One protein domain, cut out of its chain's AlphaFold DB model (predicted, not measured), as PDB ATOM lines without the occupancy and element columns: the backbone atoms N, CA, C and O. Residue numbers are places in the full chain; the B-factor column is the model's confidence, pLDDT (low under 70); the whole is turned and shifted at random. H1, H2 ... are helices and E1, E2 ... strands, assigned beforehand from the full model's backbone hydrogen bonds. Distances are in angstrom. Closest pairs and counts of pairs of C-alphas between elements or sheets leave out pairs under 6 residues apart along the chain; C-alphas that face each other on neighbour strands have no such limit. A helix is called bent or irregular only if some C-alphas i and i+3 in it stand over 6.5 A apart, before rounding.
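This is residues 84 to 130 of the 163 residues of an uncharacterized protein of Acyrthosiphon pisum (UniProt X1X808). A short two-stranded antiparallel ribbon, E1 and E2, has the helix H1 near one end and a long loop, within residues 84 to 97, reaching past the other. Residues 84 to 85 pair antiparallel with residues 127 to 128 of E2. The printed part has 47 residues, in the order E1, H1, E2; its class is mixed, with under half of the residues in named elements. It is only just compact, close to loose, with a radius of gyration of the C-alphas of 11.2 A, and elongated, spanning 33 by 18 by 14 A.

E1, residues 98 to 102, begins at C-alpha 98 (181.671, 183.757, 129.894) and is 12.9 A long. E2, residues 125 to 129, is 13.2 A long and ends at C-alpha 129 (181.072, 179.842, 127.449). H1, residues 109 to 120, is 17.7 A long and irregular: C-alphas 110 and 113 are 7.3 A apart.

E1 and E2 are antiparallel, at 153 degrees between directions; N 101 and O 126 are within hydrogen-bond range at 2.8 A. The closest C-alphas of H1 and E2, Ile 118 and Tyr 126, are 7.2 A apart. In H1, 5 of 8 O i to N i+4 pairs are within hydrogen-bond range.

The farthest C-alphas, Asn 92 and Gly 106, are 35.0 A apart. The printed part has no cut, and neither link is long. Residues 88 to 93 and 104 to 122 have pLDDT under 70.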
ATOM      1  N   VAL A  84     181.251 174.147 128.641       86.88
ATOM      2  CA  VAL A  84     181.958 174.187 129.923       86.88
ATOM      3  C   VAL A  84     183.467 174.255 129.679       86.88
ATOM      4  O   VAL A  84     184.030 173.404 128.990       86.88
ATOM      5  N   CYS A  85     184.149 175.223 130.292       83.62
ATOM      6  CA  CYS A  85     185.603 175.341 130.221       83.62
ATOM      7  C   CYS A  85     186.238 175.805 131.545       83.62
ATOM      8  O   CYS A  85     185.621 176.456 132.379       83.62
ATOM      9  N   VAL A  86     187.504 175.438 131.754       76.06
ATOM     10  CA  VAL A  86     188.295 175.729 132.977       76.06
ATOM     11  C   VAL A  86     189.053 177.053 132.917       76.06
ATOM     12  O   VAL A  86     189.459 177.613 133.935       76.06
ATOM     13  N   LYS A  87     189.269 177.554 131.704       74.50
ATOM     14  CA  LYS A  87     190.024 178.771 131.438       74.50
ATOM     15  C   LYS A  87     189.171 179.694 130.595       74.50
ATOM     16  O   LYS A  87     188.562 179.257 129.619       74.50
ATOM     17  N   GLU A  88     189.203 180.972 130.937       68.38
ATOM     18  CA  GLU A  88     188.646 182.035 130.115       68.38
ATOM     19  C   GLU A  88     189.552 182.260 128.891       68.38
ATOM     20  O   GLU A  88     190.289 183.235 128.788       68.38
ATOM     21  N   HIS A  89     189.545 181.312 127.955       63.00
ATOM     22  CA  HIS A  89     190.148 181.503 126.643       63.00
ATOM     23  C   HIS A  89     189.075 182.044 125.711       63.00
ATOM     24  O   HIS A  89     188.504 181.312 124.908       63.00
ATOM     25  N   ALA A  90     188.758 183.328 125.857       56.97
ATOM     26  CA  ALA A  90     187.904 184.006 124.900       56.97
ATOM     27  C   ALA A  90     188.709 184.212 123.605       56.97
ATOM     28  O   ALA A  90     189.625 185.043 123.614       56.97
ATOM     29  N   PRO A  91     188.402 183.526 122.485       53.06
ATOM     30  CA  PRO A  91     188.970 183.932 121.211       53.06
ATOM     31  C   PRO A  91     188.575 185.397 120.985       53.06
ATOM     32  O   PRO A  91     187.394 185.754 120.976       53.06
ATOM     33  N   ASN A  92     189.582 186.262 120.866       57.31
ATOM     34  CA  ASN A  92     189.435 187.688 120.566       57.31
ATOM     35  C   ASN A  92     188.776 188.542 121.674       57.31
ATOM     36  O   ASN A  92     188.085 189.513 121.367       57.31
ATOM     37  N   GLY A  93     188.954 188.199 122.958       61.16
ATOM     38  CA  GLY A  93     188.599 189.099 124.072       61.16
ATOM     39  C   GLY A  93     187.095 189.267 124.341       61.16
ATOM     40  O   GLY A  93     186.682 190.200 125.028       61.16
ATOM     41  N   LYS A  94     186.248 188.365 123.830       72.88
ATOM     42  CA  LYS A  94     184.783 188.413 124.005       72.88
ATOM     43  C   LYS A  94     184.322 187.869 125.369       72.88
ATOM     44  O   LYS A  94     183.523 186.936 125.430       72.88
ATOM     45  N   ARG A  95     184.781 188.490 126.462       77.00
ATOM     46  CA  ARG A  95     184.474 188.099 127.856       77.00
ATOM     47  C   ARG A  95     182.981 188.042 128.189       77.00
ATOM     48  O   ARG A  95     182.569 187.238 129.009       77.00
ATOM     49  N   LYS A  96     182.150 188.834 127.501       84.81
ATOM     50  CA  LYS A  96     180.696 188.914 127.739       84.81
ATOM     51  C   LYS A  96     179.928 187.586 127.597       84.81
ATOM     52  O   LYS A  96     178.769 187.532 127.978       84.81
ATOM     53  N   TYR A  97     180.531 186.562 126.989       89.12
ATOM     54  CA  TYR A  97     179.915 185.241 126.820       89.12
ATOM     55  C   TYR A  97     180.283 184.251 127.927       89.12
ATOM     56  O   TYR A  97     179.764 183.135 127.926       89.12
ATOM     57  N   PHE A  98     181.176 184.628 128.841       90.56
ATOM     58  CA  PHE A  98     181.671 183.757 129.894       90.56
ATOM     59  C   PHE A  98     180.927 184.035 131.193       90.56
ATOM     60  O   PHE A  98     180.935 185.153 131.703       90.56
ATOM     61  N   TRP A  99     180.337 182.982 131.744       91.19
ATOM     62  CA  TRP A  99     179.698 182.998 133.052       91.19
ATOM     63  C   TRP A  99     180.515 182.138 133.995       91.19
ATOM     64  O   TRP A  99     180.726 180.958 133.722       91.19
ATOM     65  N   ARG A 100     181.019 182.729 135.077       90.00
ATOM     66  CA  ARG A 100     181.764 181.998 136.101       90.00
ATOM     67  C   ARG A 100     180.775 181.259 137.000       90.00
ATOM     68  O   ARG A 100     179.858 181.879 137.519       90.00
ATOM     69  N   VAL A 101     181.002 179.967 137.205       88.06
ATOM     70  CA  VAL A 101     180.206 179.104 138.083       88.06
ATOM     71  C   VAL A 101     181.120 178.539 139.160       88.06
ATOM     72  O   VAL A 101     182.149 177.924 138.861       88.06
ATOM     73  N   GLN A 102     180.773 178.781 140.418       85.19
ATOM     74  CA  GLN A 102     181.502 178.281 141.571       85.19
ATOM     75  C   GLN A 102     181.269 176.771 141.718       85.19
ATOM     76  O   GLN A 102     180.155 176.279 141.565       85.19
ATOM     77  N   LEU A 103     182.310 175.999 142.014       77.06
ATOM     78  CA  LEU A 103     182.132 174.580 142.304       77.06
ATOM     79  C   LEU A 103     181.465 174.406 143.670       77.06
ATOM     80  O   LEU A 103     182.038 174.774 144.693       77.06
ATOM     81  N   MET A 104     180.294 173.778 143.674       69.94
ATOM     82  CA  MET A 104     179.638 173.312 144.892       69.94
ATOM     83  C   MET A 104     180.224 171.945 145.263       69.94
ATOM     84  O   MET A 104     180.266 171.022 144.442       69.94
ATOM     85  N   LEU A 105     180.727 171.805 146.489       60.28
ATOM     86  CA  LEU A 105     181.191 170.514 146.992       60.28
ATOM     87  C   LEU A 105     179.971 169.615 147.229       60.28
ATOM     88  O   LEU A 105     179.036 170.016 147.909       60.28
ATOM     89  N   GLY A 106     179.989 168.396 146.688       57.72
ATOM     90  CA  GLY A 106     179.029 167.348 147.055       57.72
ATOM     91  C   GLY A 106     178.010 166.930 145.996       57.72
ATOM     92  O   GLY A 106     177.469 165.844 146.141       57.72
ATOM     93  N   GLN A 107     177.810 167.676 144.902       54.66
ATOM     94  CA  GLN A 107     176.839 167.285 143.869       54.66
ATOM     95  C   GLN A 107     177.494 166.784 142.564       54.66
ATOM     96  O   GLN A 107     178.475 167.331 142.054       54.66
ATOM     97  N   ASP A 108     176.936 165.681 142.067       54.25
ATOM     98  CA  ASP A 108     177.090 165.037 140.759       54.25
ATOM     99  C   ASP A 108     178.415 164.396 140.314       54.25
ATOM    100  O   ASP A 108     179.468 165.012 140.107       54.25
ATOM    101  N   ASN A 109     178.293 163.109 139.972       56.62
ATOM    102  CA  ASN A 109     179.291 162.308 139.257       56.62
ATOM    103  C   ASN A 109     179.636 162.879 137.870       56.62
ATOM    104  O   ASN A 109     180.753 162.667 137.389       56.62
ATOM    105  N   PHE A 110     178.717 163.637 137.254       59.19
ATOM    106  CA  PHE A 110     178.912 164.302 135.961       59.19
ATOM    107  C   PHE A 110     180.162 165.197 135.966       59.19
ATOM    108  O   PHE A 110     180.997 165.140 135.060       59.19
ATOM    109  N   TRP A 111     180.383 165.926 137.062       64.00
ATOM    110  CA  TRP A 111     181.520 166.831 137.205       64.00
ATOM    111  C   TRP A 111     182.823 166.142 137.606       64.00
ATOM    112  O   TRP A 111     183.841 166.816 137.714       64.00
ATOM    113  N   ARG A 112     182.865 164.821 137.832       66.12
ATOM    114  CA  ARG A 112     184.075 164.134 138.331       66.12
ATOM    115  C   ARG A 112     185.283 164.309 137.401       66.12
ATOM    116  O   ARG A 112     186.389 164.559 137.877       66.12
ATOM    117  N   LYS A 113     185.070 164.228 136.080       65.31
ATOM    118  CA  LYS A 113     186.132 164.418 135.074       65.31
ATOM    119  C   LYS A 113     186.614 165.874 135.028       65.31
ATOM    120  O   LYS A 113     187.816 166.117 135.019       65.31
ATOM    121  N   MET A 114     185.684 166.828 135.071       66.56
ATOM    122  CA  MET A 114     185.994 168.263 135.116       66.56
ATOM    123  C   MET A 114     186.693 168.661 136.419       66.56
ATOM    124  O   MET A 114     187.671 169.400 136.377       66.56
ATOM    125  N   ARG A 115     186.260 168.118 137.564       67.81
ATOM    126  CA  ARG A 115     186.862 168.353 138.881       67.81
ATOM    127  C   ARG A 115     188.348 168.043 138.875       67.81
ATOM    128  O   ARG A 115     189.115 168.875 139.330       67.81
ATOM    129  N   GLN A 116     188.781 166.919 138.301       65.94
ATOM    130  CA  GLN A 116     190.216 166.610 138.219       65.94
ATOM    131  C   GLN A 116     191.014 167.695 137.487       65.94
ATOM    132  O   GLN A 116     192.134 168.004 137.883       65.94
ATOM    133  N   GLN A 117     190.453 168.289 136.433       64.81
ATOM    134  CA  GLN A 117     191.134 169.340 135.683       64.81
ATOM    135  C   GLN A 117     191.078 170.700 136.389       64.81
ATOM    136  O   GLN A 117     192.067 171.427 136.382       64.81
ATOM    137  N   ILE A 118     189.967 171.004 137.062       67.25
ATOM    138  CA  ILE A 118     189.799 172.210 137.878       67.25
ATOM    139  C   ILE A 118     190.722 172.180 139.115       67.25
ATOM    140  O   ILE A 118     191.420 173.156 139.388       67.25
ATOM    141  N   TYR A 119     190.805 171.039 139.813       65.44
ATOM    142  CA  TYR A 119     191.705 170.833 140.955       65.44
ATOM    143  C   TYR A 119     193.179 170.936 140.558       65.44
ATOM    144  O   TYR A 119     193.960 171.518 141.305       65.44
ATOM    145  N   LYS A 120     193.565 170.448 139.369       65.06
ATOM    146  CA  LYS A 120     194.928 170.642 138.838       65.06
ATOM    147  C   LYS A 120     195.298 172.118 138.674       65.06
ATOM    148  O   LYS A 120     196.471 172.454 138.773       65.06
ATOM    149  N   GLU A 121     194.322 172.991 138.435       66.75
ATOM    150  CA  GLU A 121     194.527 174.443 138.351       66.75
ATOM    151  C   GLU A 121     194.313 175.174 139.685       66.75
ATOM    152  O   GLU A 121     194.461 176.393 139.731       66.75
ATOM    153  N   ASN A 122     193.975 174.450 140.758       69.38
ATOM    154  CA  ASN A 122     193.680 174.983 142.089       69.38
ATOM    155  C   ASN A 122     192.621 176.108 142.095       69.38
ATOM    156  O   ASN A 122     192.695 177.050 142.885       69.38
ATOM    157  N   LYS A 123     191.639 176.039 141.187       72.31
ATOM    158  CA  LYS A 123     190.549 177.025 141.086       72.31
ATOM    159  C   LYS A 123     189.256 176.436 141.638       72.31
ATOM    160  O   LYS A 123     188.906 175.334 141.252       72.31
ATOM    161  N   PRO A 124     188.478 177.145 142.464       80.88
ATOM    162  CA  PRO A 124     187.207 176.623 142.961       80.88
ATOM    163  C   PRO A 124     186.020 176.938 142.025       80.88
ATOM    164  O   PRO A 124     184.896 177.081 142.486       80.88
ATOM    165  N   PHE A 125     186.243 177.096 140.715       83.69
ATOM    166  CA  PHE A 125     185.209 177.494 139.750       83.69
ATOM    167  C   PHE A 125     185.534 177.034 138.324       83.69
ATOM    168  O   PHE A 125     186.678 176.701 138.007       83.69
ATOM    169  N   TYR A 126     184.527 177.067 137.454       85.25
ATOM    170  CA  TYR A 126     184.643 176.897 136.005       85.25
ATOM    171  C   TYR A 126     183.844 177.986 135.278       85.25
ATOM    172  O   TYR A 126     183.238 178.849 135.913       85.25
ATOM    173  N   TYR A 127     183.858 177.967 133.949       88.25
ATOM    174  CA  TYR A 127     183.084 178.877 133.116       88.25
ATOM    175  C   TYR A 127     182.102 178.127 132.221       88.25
ATOM    176  O   TYR A 127     182.415 177.053 131.705       88.25
ATOM    177  N   ILE A 128     180.947 178.740 131.982       91.62
ATOM    178  CA  ILE A 128     180.056 178.424 130.866       91.62
ATOM    179  C   ILE A 128     180.311 179.472 129.778       91.62
ATOM    180  O   ILE A 128     180.060 180.661 129.975       91.62
ATOM    181  N   ASN A 129     180.837 179.033 128.638       91.94
ATOM    182  CA  ASN A 129     181.072 179.842 127.449       91.94
ATOM    183  C   ASN A 129     179.876 179.740 126.496       91.94
ATOM    184  O   ASN A 129     179.616 178.698 125.900       91.94
ATOM    185  N   THR A 130     179.183 180.857 126.313       93.44
ATOM    186  CA  THR A 130     177.974 180.961 125.482       93.44
ATOM    187  C   THR A 130     178.238 181.535 124.082       93.44
ATOM    188  O   THR A 130     177.333 182.032 123.401       93.44
TER     189      THR A 130